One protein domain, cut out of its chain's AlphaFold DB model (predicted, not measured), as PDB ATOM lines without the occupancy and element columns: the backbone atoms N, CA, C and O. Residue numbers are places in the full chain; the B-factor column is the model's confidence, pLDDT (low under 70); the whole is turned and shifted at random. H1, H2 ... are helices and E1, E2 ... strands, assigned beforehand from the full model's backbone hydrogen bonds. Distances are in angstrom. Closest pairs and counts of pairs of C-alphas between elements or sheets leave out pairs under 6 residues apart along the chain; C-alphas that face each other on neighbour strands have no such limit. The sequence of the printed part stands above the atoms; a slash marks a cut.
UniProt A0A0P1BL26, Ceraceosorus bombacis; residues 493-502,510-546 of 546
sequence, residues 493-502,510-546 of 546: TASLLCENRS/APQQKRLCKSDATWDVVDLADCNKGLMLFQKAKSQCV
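AT A GLANCE: This is residues 493 to 502 and 510 to 546 of the 546 residues of a protein of Ceraceosorus bombacis (UniProt A0A0P1BL26). A small antiparallel ribbon of two strands, E1 and E2, forms one part of a rod; the long helix H1 starts near E2 and runs on away from the ribbon, residues 536 to 546 sticking out. After E2 the chain runs out to a loop around Asp 520 and folds back to reach H1. The printed part has 47 residues with two named strands and one named helix, in the order E1, E2, H1, and its class is mixed, helices and strands. It is only just loose, close to extended, with a radius of gyration of the C-alphas of 13.9 A and spans of 49 by 17 by 11 A.

IN THESE COORDINATES: E1 is residues 493 to 497, 13.5 A long, beginning with C-alpha 493 at (-14.260, 40.142, 0.221). E2 is residues 512 to 516, 13.2 A long. H1 is residues 529 to 545, 24.8 A long, from C-alpha 529 at (-11.164, 33.989, 12.498) to C-alpha 545 at (-11.899, 10.961, 21.546).

HOW THE PARTS SIT: E1 and E2 are antiparallel neighbours, with 156 degrees between their directions. N 494 and O 515 are 2.8 A apart and N 513 and O 496 are 2.8 A apart, both within hydrogen-bond range. E2 and H1 have 5 pairs of C-alphas within 8 A, the closest being those of Gln 512 and Cys 531, 5.9 A apart. E1 and H1 are only just apart, their closest C-alphas at 8.4 A. In H1 every O i to N i+4 pair is within hydrogen-bond range.

THE WHOLE: The two C-alphas farthest apart, those of Asp 520 and Val 546, are 49.4 A from each other. Residues 503 to 509 are not printed, and C-alphas 502 and 510 are 7.6 A apart across this cut. The link from E2 to H1, 12 residues, is long. The mean pLDDT of the printed part is 80.2, with residues 500 to 502, 538 and 540 to 546 under 70.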
ATOM      1  N   THR A 493     -14.989  41.060  -0.664       92.44
ATOM      2  CA  THR A 493     -14.260  40.142   0.221       92.44
ATOM      3  C   THR A 493     -14.007  38.827  -0.503       92.44
ATOM      4  O   THR A 493     -14.945  38.087  -0.794       92.44
ATOM      5  N   ALA A 494     -12.740  38.525  -0.763       91.25
ATOM      6  CA  ALA A 494     -12.318  37.224  -1.253       91.25
ATOM      7  C   ALA A 494     -12.328  36.197  -0.114       91.25
ATOM      8  O   ALA A 494     -12.135  36.547   1.055       91.25
ATOM      9  N   SER A 495     -12.503  34.924  -0.462       90.38
ATOM     10  CA  SER A 495     -12.388  33.798   0.469       90.38
ATOM     11  C   SER A 495     -11.502  32.713  -0.135       90.38
ATOM     12  O   SER A 495     -11.608  32.428  -1.324       90.38
ATOM     13  N   LEU A 496     -10.657  32.091   0.683       88.12
ATOM     14  CA  LEU A 496      -9.894  30.892   0.336       88.12
ATOM     15  C   LEU A 496     -10.088  29.835   1.414       88.12
ATOM     16  O   LEU A 496     -10.343  30.155   2.573       88.12
ATOM     17  N   LEU A 497      -9.929  28.565   1.057       86.81
ATOM     18  CA  LEU A 497      -9.903  27.496   2.052       86.81
ATOM     19  C   LEU A 497      -8.674  27.645   2.960       86.81
ATOM     20  O   LEU A 497      -7.603  28.077   2.527       86.81
ATOM     21  N   CYS A 498      -8.825  27.291   4.234       84.06
ATOM     22  CA  CYS A 498      -7.691  27.233   5.153       84.06
ATOM     23  C   CYS A 498      -6.778  26.042   4.792       84.06
ATOM     24  O   CYS A 498      -7.262  24.924   4.598       84.06
ATOM     25  N   GLU A 499      -5.458  26.250   4.761       70.19
ATOM     26  CA  GLU A 499      -4.474  25.192   4.484       70.19
ATOM     27  C   GLU A 499      -4.614  23.986   5.454       70.19
ATOM     28  O   GLU A 499      -4.923  24.147   6.641       70.19
ATOM     29  N   ASN A 500      -4.359  22.764   4.954       55.56
ATOM     30  CA  ASN A 500      -4.354  21.467   5.672       55.56
ATOM     31  C   ASN A 500      -5.698  20.840   6.116       55.56
ATOM     32  O   ASN A 500      -5.687  19.985   7.006       55.56
ATOM     33  N   ARG A 501      -6.865  21.201   5.555       59.44
ATOM     34  CA  ARG A 501      -8.159  20.684   6.080       59.44
ATOM     35  C   ARG A 501      -9.180  20.191   5.057       59.44
ATOM     36  O   ARG A 501     -10.369  20.164   5.354       59.44
ATOM     37  N   SER A 502      -8.727  19.697   3.910       45.50
ATOM     38  CA  SER A 502      -9.581  19.109   2.865       45.50
ATOM     39  C   SER A 502     -10.214  17.745   3.211       45.50
ATOM     40  O   SER A 502     -10.891  17.177   2.362       45.50
ATOM     41  N   ALA A 510     -16.405  23.853   4.804       71.12
ATOM     42  CA  ALA A 510     -15.004  23.875   5.210       71.12
ATOM     43  C   ALA A 510     -14.585  25.308   5.594       71.12
ATOM     44  O   ALA A 510     -14.968  26.248   4.893       71.12
ATOM     45  N   PRO A 511     -13.808  25.494   6.680       81.69
ATOM     46  CA  PRO A 511     -13.461  26.823   7.161       81.69
ATOM     47  C   PRO A 511     -12.656  27.595   6.112       81.69
ATOM     48  O   PRO A 511     -11.813  27.020   5.409       81.69
ATOM     49  N   GLN A 512     -12.899  28.903   6.034       87.44
ATOM     50  CA  GLN A 512     -12.305  29.786   5.032       87.44
ATOM     51  C   GLN A 512     -11.556  30.959   5.668       87.44
ATOM     52  O   GLN A 512     -12.040  31.612   6.587       87.44
ATOM     53  N   GLN A 513     -10.384  31.276   5.131       91.69
ATOM     54  CA  GLN A 513      -9.740  32.566   5.351       91.69
ATOM     55  C   GLN A 513     -10.379  33.607   4.431       91.69
ATOM     56  O   GLN A 513     -10.746  33.293   3.296       91.69
ATOM     57  N   LYS A 514     -10.517  34.845   4.905       93.06
ATOM     58  CA  LYS A 514     -11.160  35.934   4.155       93.06
ATOM     59  C   LYS A 514     -10.255  37.144   4.059       93.06
ATOM     60  O   LYS A 514      -9.417  37.365   4.924       93.06
ATOM     61  N   ARG A 515     -10.414  37.944   3.011       94.06
ATOM     62  CA  ARG A 515      -9.633  39.170   2.837       94.06
ATOM     63  C   ARG A 515     -10.407  40.186   2.013       94.06
ATOM     64  O   ARG A 515     -10.918  39.850   0.948       94.06
ATOM     65  N   LEU A 516     -10.483  41.427   2.489       94.69
ATOM     66  CA  LEU A 516     -11.125  42.516   1.756       94.69
ATOM     67  C   LEU A 516     -10.167  43.089   0.707       94.69
ATOM     68  O   LEU A 516      -9.024  43.435   1.024       94.69
ATOM     69  N   CYS A 517     -10.646  43.243  -0.527       94.50
ATOM     70  CA  CYS A 517     -10.038  44.172  -1.466       94.50
ATOM     71  C   CYS A 517     -10.566  45.580  -1.171       94.50
ATOM     72  O   CYS A 517     -11.766  45.833  -1.280       94.50
ATOM     73  N   LYS A 518      -9.701  46.501  -0.744       92.31
ATOM     74  CA  LYS A 518     -10.114  47.860  -0.369       92.31
ATOM     75  C   LYS A 518     -10.513  48.677  -1.603       92.31
ATOM     76  O   LYS A 518     -10.216  48.313  -2.738       92.31
ATOM     77  N   SER A 519     -11.161  49.821  -1.380       88.56
ATOM     78  CA  SER A 519     -11.596  50.738  -2.448       88.56
ATOM     79  C   SER A 519     -10.448  51.289  -3.304       88.56
ATOM     80  O   SER A 519     -10.677  51.720  -4.427       88.56
ATOM     81  N   ASP A 520      -9.224  51.283  -2.771       88.19
ATOM     82  CA  ASP A 520      -7.990  51.682  -3.457       88.19
ATOM     83  C   ASP A 520      -7.336  50.529  -4.251       88.19
ATOM     84  O   ASP A 520      -6.187  50.653  -4.673       88.19
ATOM     85  N   ALA A 521      -8.048  49.407  -4.433       88.44
ATOM     86  CA  ALA A 521      -7.572  48.189  -5.087       88.44
ATOM     87  C   ALA A 521      -6.295  47.598  -4.453       88.44
ATOM     88  O   ALA A 521      -5.495  46.937  -5.122       88.44
ATOM     89  N   THR A 522      -6.106  47.801  -3.146       92.31
ATOM     90  CA  THR A 522      -5.076  47.109  -2.366       92.31
ATOM     91  C   THR A 522      -5.699  46.164  -1.350       92.31
ATOM     92  O   THR A 522      -6.784  46.393  -0.810       92.31
ATOM     93  N   TRP A 523      -5.005  45.065  -1.093       93.88
ATOM     94  CA  TRP A 523      -5.492  44.059  -0.171       93.88
ATOM     95  C   TRP A 523      -5.374  44.499   1.292       93.88
ATOM     96  O   TRP A 523      -4.353  45.057   1.695       93.88
ATOM     97  N   ASP A 524      -6.382  44.176   2.103       94.31
ATOM     98  CA  ASP A 524      -6.333  44.330   3.563       94.31
ATOM     99  C   ASP A 524      -5.528  43.194   4.237       94.31
ATOM    100  O   ASP A 524      -4.828  42.441   3.566       94.31
ATOM    101  N   VAL A 525      -5.571  43.037   5.556       92.25
ATOM    102  CA  VAL A 525      -5.014  41.873   6.263       92.25
ATOM    103  C   VAL A 525      -5.933  40.656   6.086       92.25
ATOM    104  O   VAL A 525      -7.149  40.794   5.972       92.25
ATOM    105  N   VAL A 526      -5.355  39.451   6.034       92.25
ATOM    106  CA  VAL A 526      -6.125  38.197   5.984       92.25
ATOM    107  C   VAL A 526      -6.810  37.955   7.330       92.25
ATOM    108  O   VAL A 526      -6.149  37.866   8.366       92.25
ATOM    109  N   ASP A 527      -8.129  37.802   7.304       91.38
ATOM    110  CA  ASP A 527      -8.939  37.351   8.426       91.38
ATOM    111  C   ASP A 527      -8.929  35.817   8.511       91.38
ATOM    112  O   ASP A 527      -9.399  35.107   7.618       91.38
ATOM    113  N   LEU A 528      -8.386  35.312   9.621       89.75
ATOM    114  CA  LEU A 528      -8.267  33.891   9.945       89.75
ATOM    115  C   LEU A 528      -9.261  33.447  11.030       89.75
ATOM    116  O   LEU A 528      -9.115  32.349  11.573       89.75
ATOM    117  N   ALA A 529     -10.242  34.278  11.400       88.12
ATOM    118  CA  ALA A 529     -11.164  33.989  12.498       88.12
ATOM    119  C   ALA A 529     -11.868  32.633  12.336       88.12
ATOM    120  O   ALA A 529     -11.931  31.847  13.286       88.12
ATOM    121  N   ASP A 530     -12.334  32.325  11.125       84.19
ATOM    122  CA  ASP A 530     -13.018  31.066  10.831       84.19
ATOM    123  C   ASP A 530     -12.051  29.866  10.831       84.19
ATOM    124  O   ASP A 530     -12.321  28.844  11.469       84.19
ATOM    125  N   CYS A 531     -10.849  30.024  10.262       84.06
ATOM    126  CA  CYS A 531      -9.781  29.019  10.357       84.06
ATOM    127  C   CYS A 531      -9.427  28.683  11.818       84.06
ATOM    128  O   CYS A 531      -9.277  27.512  12.186       84.06
ATOM    129  N   ASN A 532      -9.321  29.705  12.669       84.88
ATOM    130  CA  ASN A 532      -8.993  29.558  14.085       84.88
ATOM    131  C   ASN A 532     -10.133  28.889  14.867       84.88
ATOM    132  O   ASN A 532      -9.882  28.019  15.705       84.88
ATOM    133  N   LYS A 533     -11.392  29.229  14.564       81.38
ATOM    134  CA  LYS A 533     -12.568  28.575  15.153       81.38
ATOM    135  C   LYS A 533     -12.636  27.093  14.772       81.38
ATOM    136  O   LYS A 533     -12.830  26.248  15.649       81.38
ATOM    137  N   GLY A 534     -12.402  26.770  13.499       70.88
ATOM    138  CA  GLY A 534     -12.308  25.390  13.018       70.88
ATOM    139  C   GLY A 534     -11.194  24.595  13.713       70.88
ATOM    140  O   GLY A 534     -11.393  23.435  14.083       70.88
ATOM    141  N   LEU A 535     -10.039  25.221  13.979       71.00
ATOM    142  CA  LEU A 535      -8.953  24.607  14.754       71.00
ATOM    143  C   LEU A 535      -9.381  24.260  16.185       71.00
ATOM    144  O   LEU A 535      -9.126  23.137  16.624       71.00
ATOM    145  N   MET A 536     -10.033  25.185  16.892       70.06
ATOM    146  CA  MET A 536     -10.485  24.952  18.269       70.06
ATOM    147  C   MET A 536     -11.510  23.817  18.356       70.06
ATOM    148  O   MET A 536     -11.414  22.970  19.246       70.06
ATOM    149  N   LEU A 537     -12.468  23.761  17.423       70.88
ATOM    150  CA  LEU A 537     -13.466  22.688  17.368       70.88
ATOM    151  C   LEU A 537     -12.817  21.323  17.115       70.88
ATOM    152  O   LEU A 537     -13.120  20.362  17.822       70.88
ATOM    153  N   PHE A 538     -11.867  21.250  16.179       67.88
ATOM    154  CA  PHE A 538     -11.129  20.020  15.896       67.88
ATOM    155  C   PHE A 538     -10.286  19.553  17.093       67.88
ATOM    156  O   PHE A 538     -10.296  18.373  17.439       67.88
ATOM    157  N   GLN A 539      -9.574  20.467  17.764       71.38
ATOM    158  CA  GLN A 539      -8.796  20.139  18.964       71.38
ATOM    159  C   GLN A 539      -9.692  19.644  20.106       71.38
ATOM    160  O   GLN A 539      -9.356  18.656  20.758       71.38
ATOM    161  N   LYS A 540     -10.855  20.278  20.304       69.94
ATOM    162  CA  LYS A 540     -11.844  19.857  21.301       69.94
ATOM    163  C   LYS A 540     -12.396  18.463  20.995       69.94
ATOM    164  O   LYS A 540     -12.412  17.624  21.890       69.94
ATOM    165  N   ALA A 541     -12.766  18.187  19.745       67.44
ATOM    166  CA  ALA A 541     -13.217  16.860  19.324       67.44
ATOM    167  C   ALA A 541     -12.128  15.796  19.537       67.44
ATOM    168  O   ALA A 541     -12.390  14.748  20.123       67.44
ATOM    169  N   LYS A 542     -10.875  16.091  19.168       67.19
ATOM    170  CA  LYS A 542      -9.741  15.182  19.393       67.19
ATOM    171  C   LYS A 542      -9.517  14.893  20.879       67.19
ATOM    172  O   LYS A 542      -9.269  13.748  21.229       67.19
ATOM    173  N   SER A 543      -9.648  15.898  21.748       69.19
ATOM    174  CA  SER A 543      -9.527  15.727  23.205       69.19
ATOM    175  C   SER A 543     -10.687  14.970  23.860       69.19
ATOM    176  O   SER A 543     -10.551  14.555  24.999       69.19
ATOM    177  N   GLN A 544     -11.824  14.825  23.171       67.75
ATOM    178  CA  GLN A 544     -12.965  14.026  23.634       67.75
ATOM    179  C   GLN A 544     -12.916  12.577  23.127       67.75
ATOM    180  O   GLN A 544     -13.603  11.722  23.680       67.75
ATOM    181  N   CYS A 545     -12.131  12.307  22.078       57.28
ATOM    182  CA  CYS A 545     -11.899  10.961  21.546       57.28
ATOM    183  C   CYS A 545     -10.707  10.232  22.195       57.28
ATOM    184  O   CYS A 545     -10.611   9.015  22.050       57.28
ATOM    185  N   VAL A 546      -9.790  10.964  22.842       47.97
ATOM    186  CA  VAL A 546      -8.698  10.434  23.686       47.97
ATOM    187  C   VAL A 546      -9.199  10.338  25.116       47.97
ATOM    188  O   VAL A 546      -8.890   9.320  25.770       47.97
TER     189      VAL A 546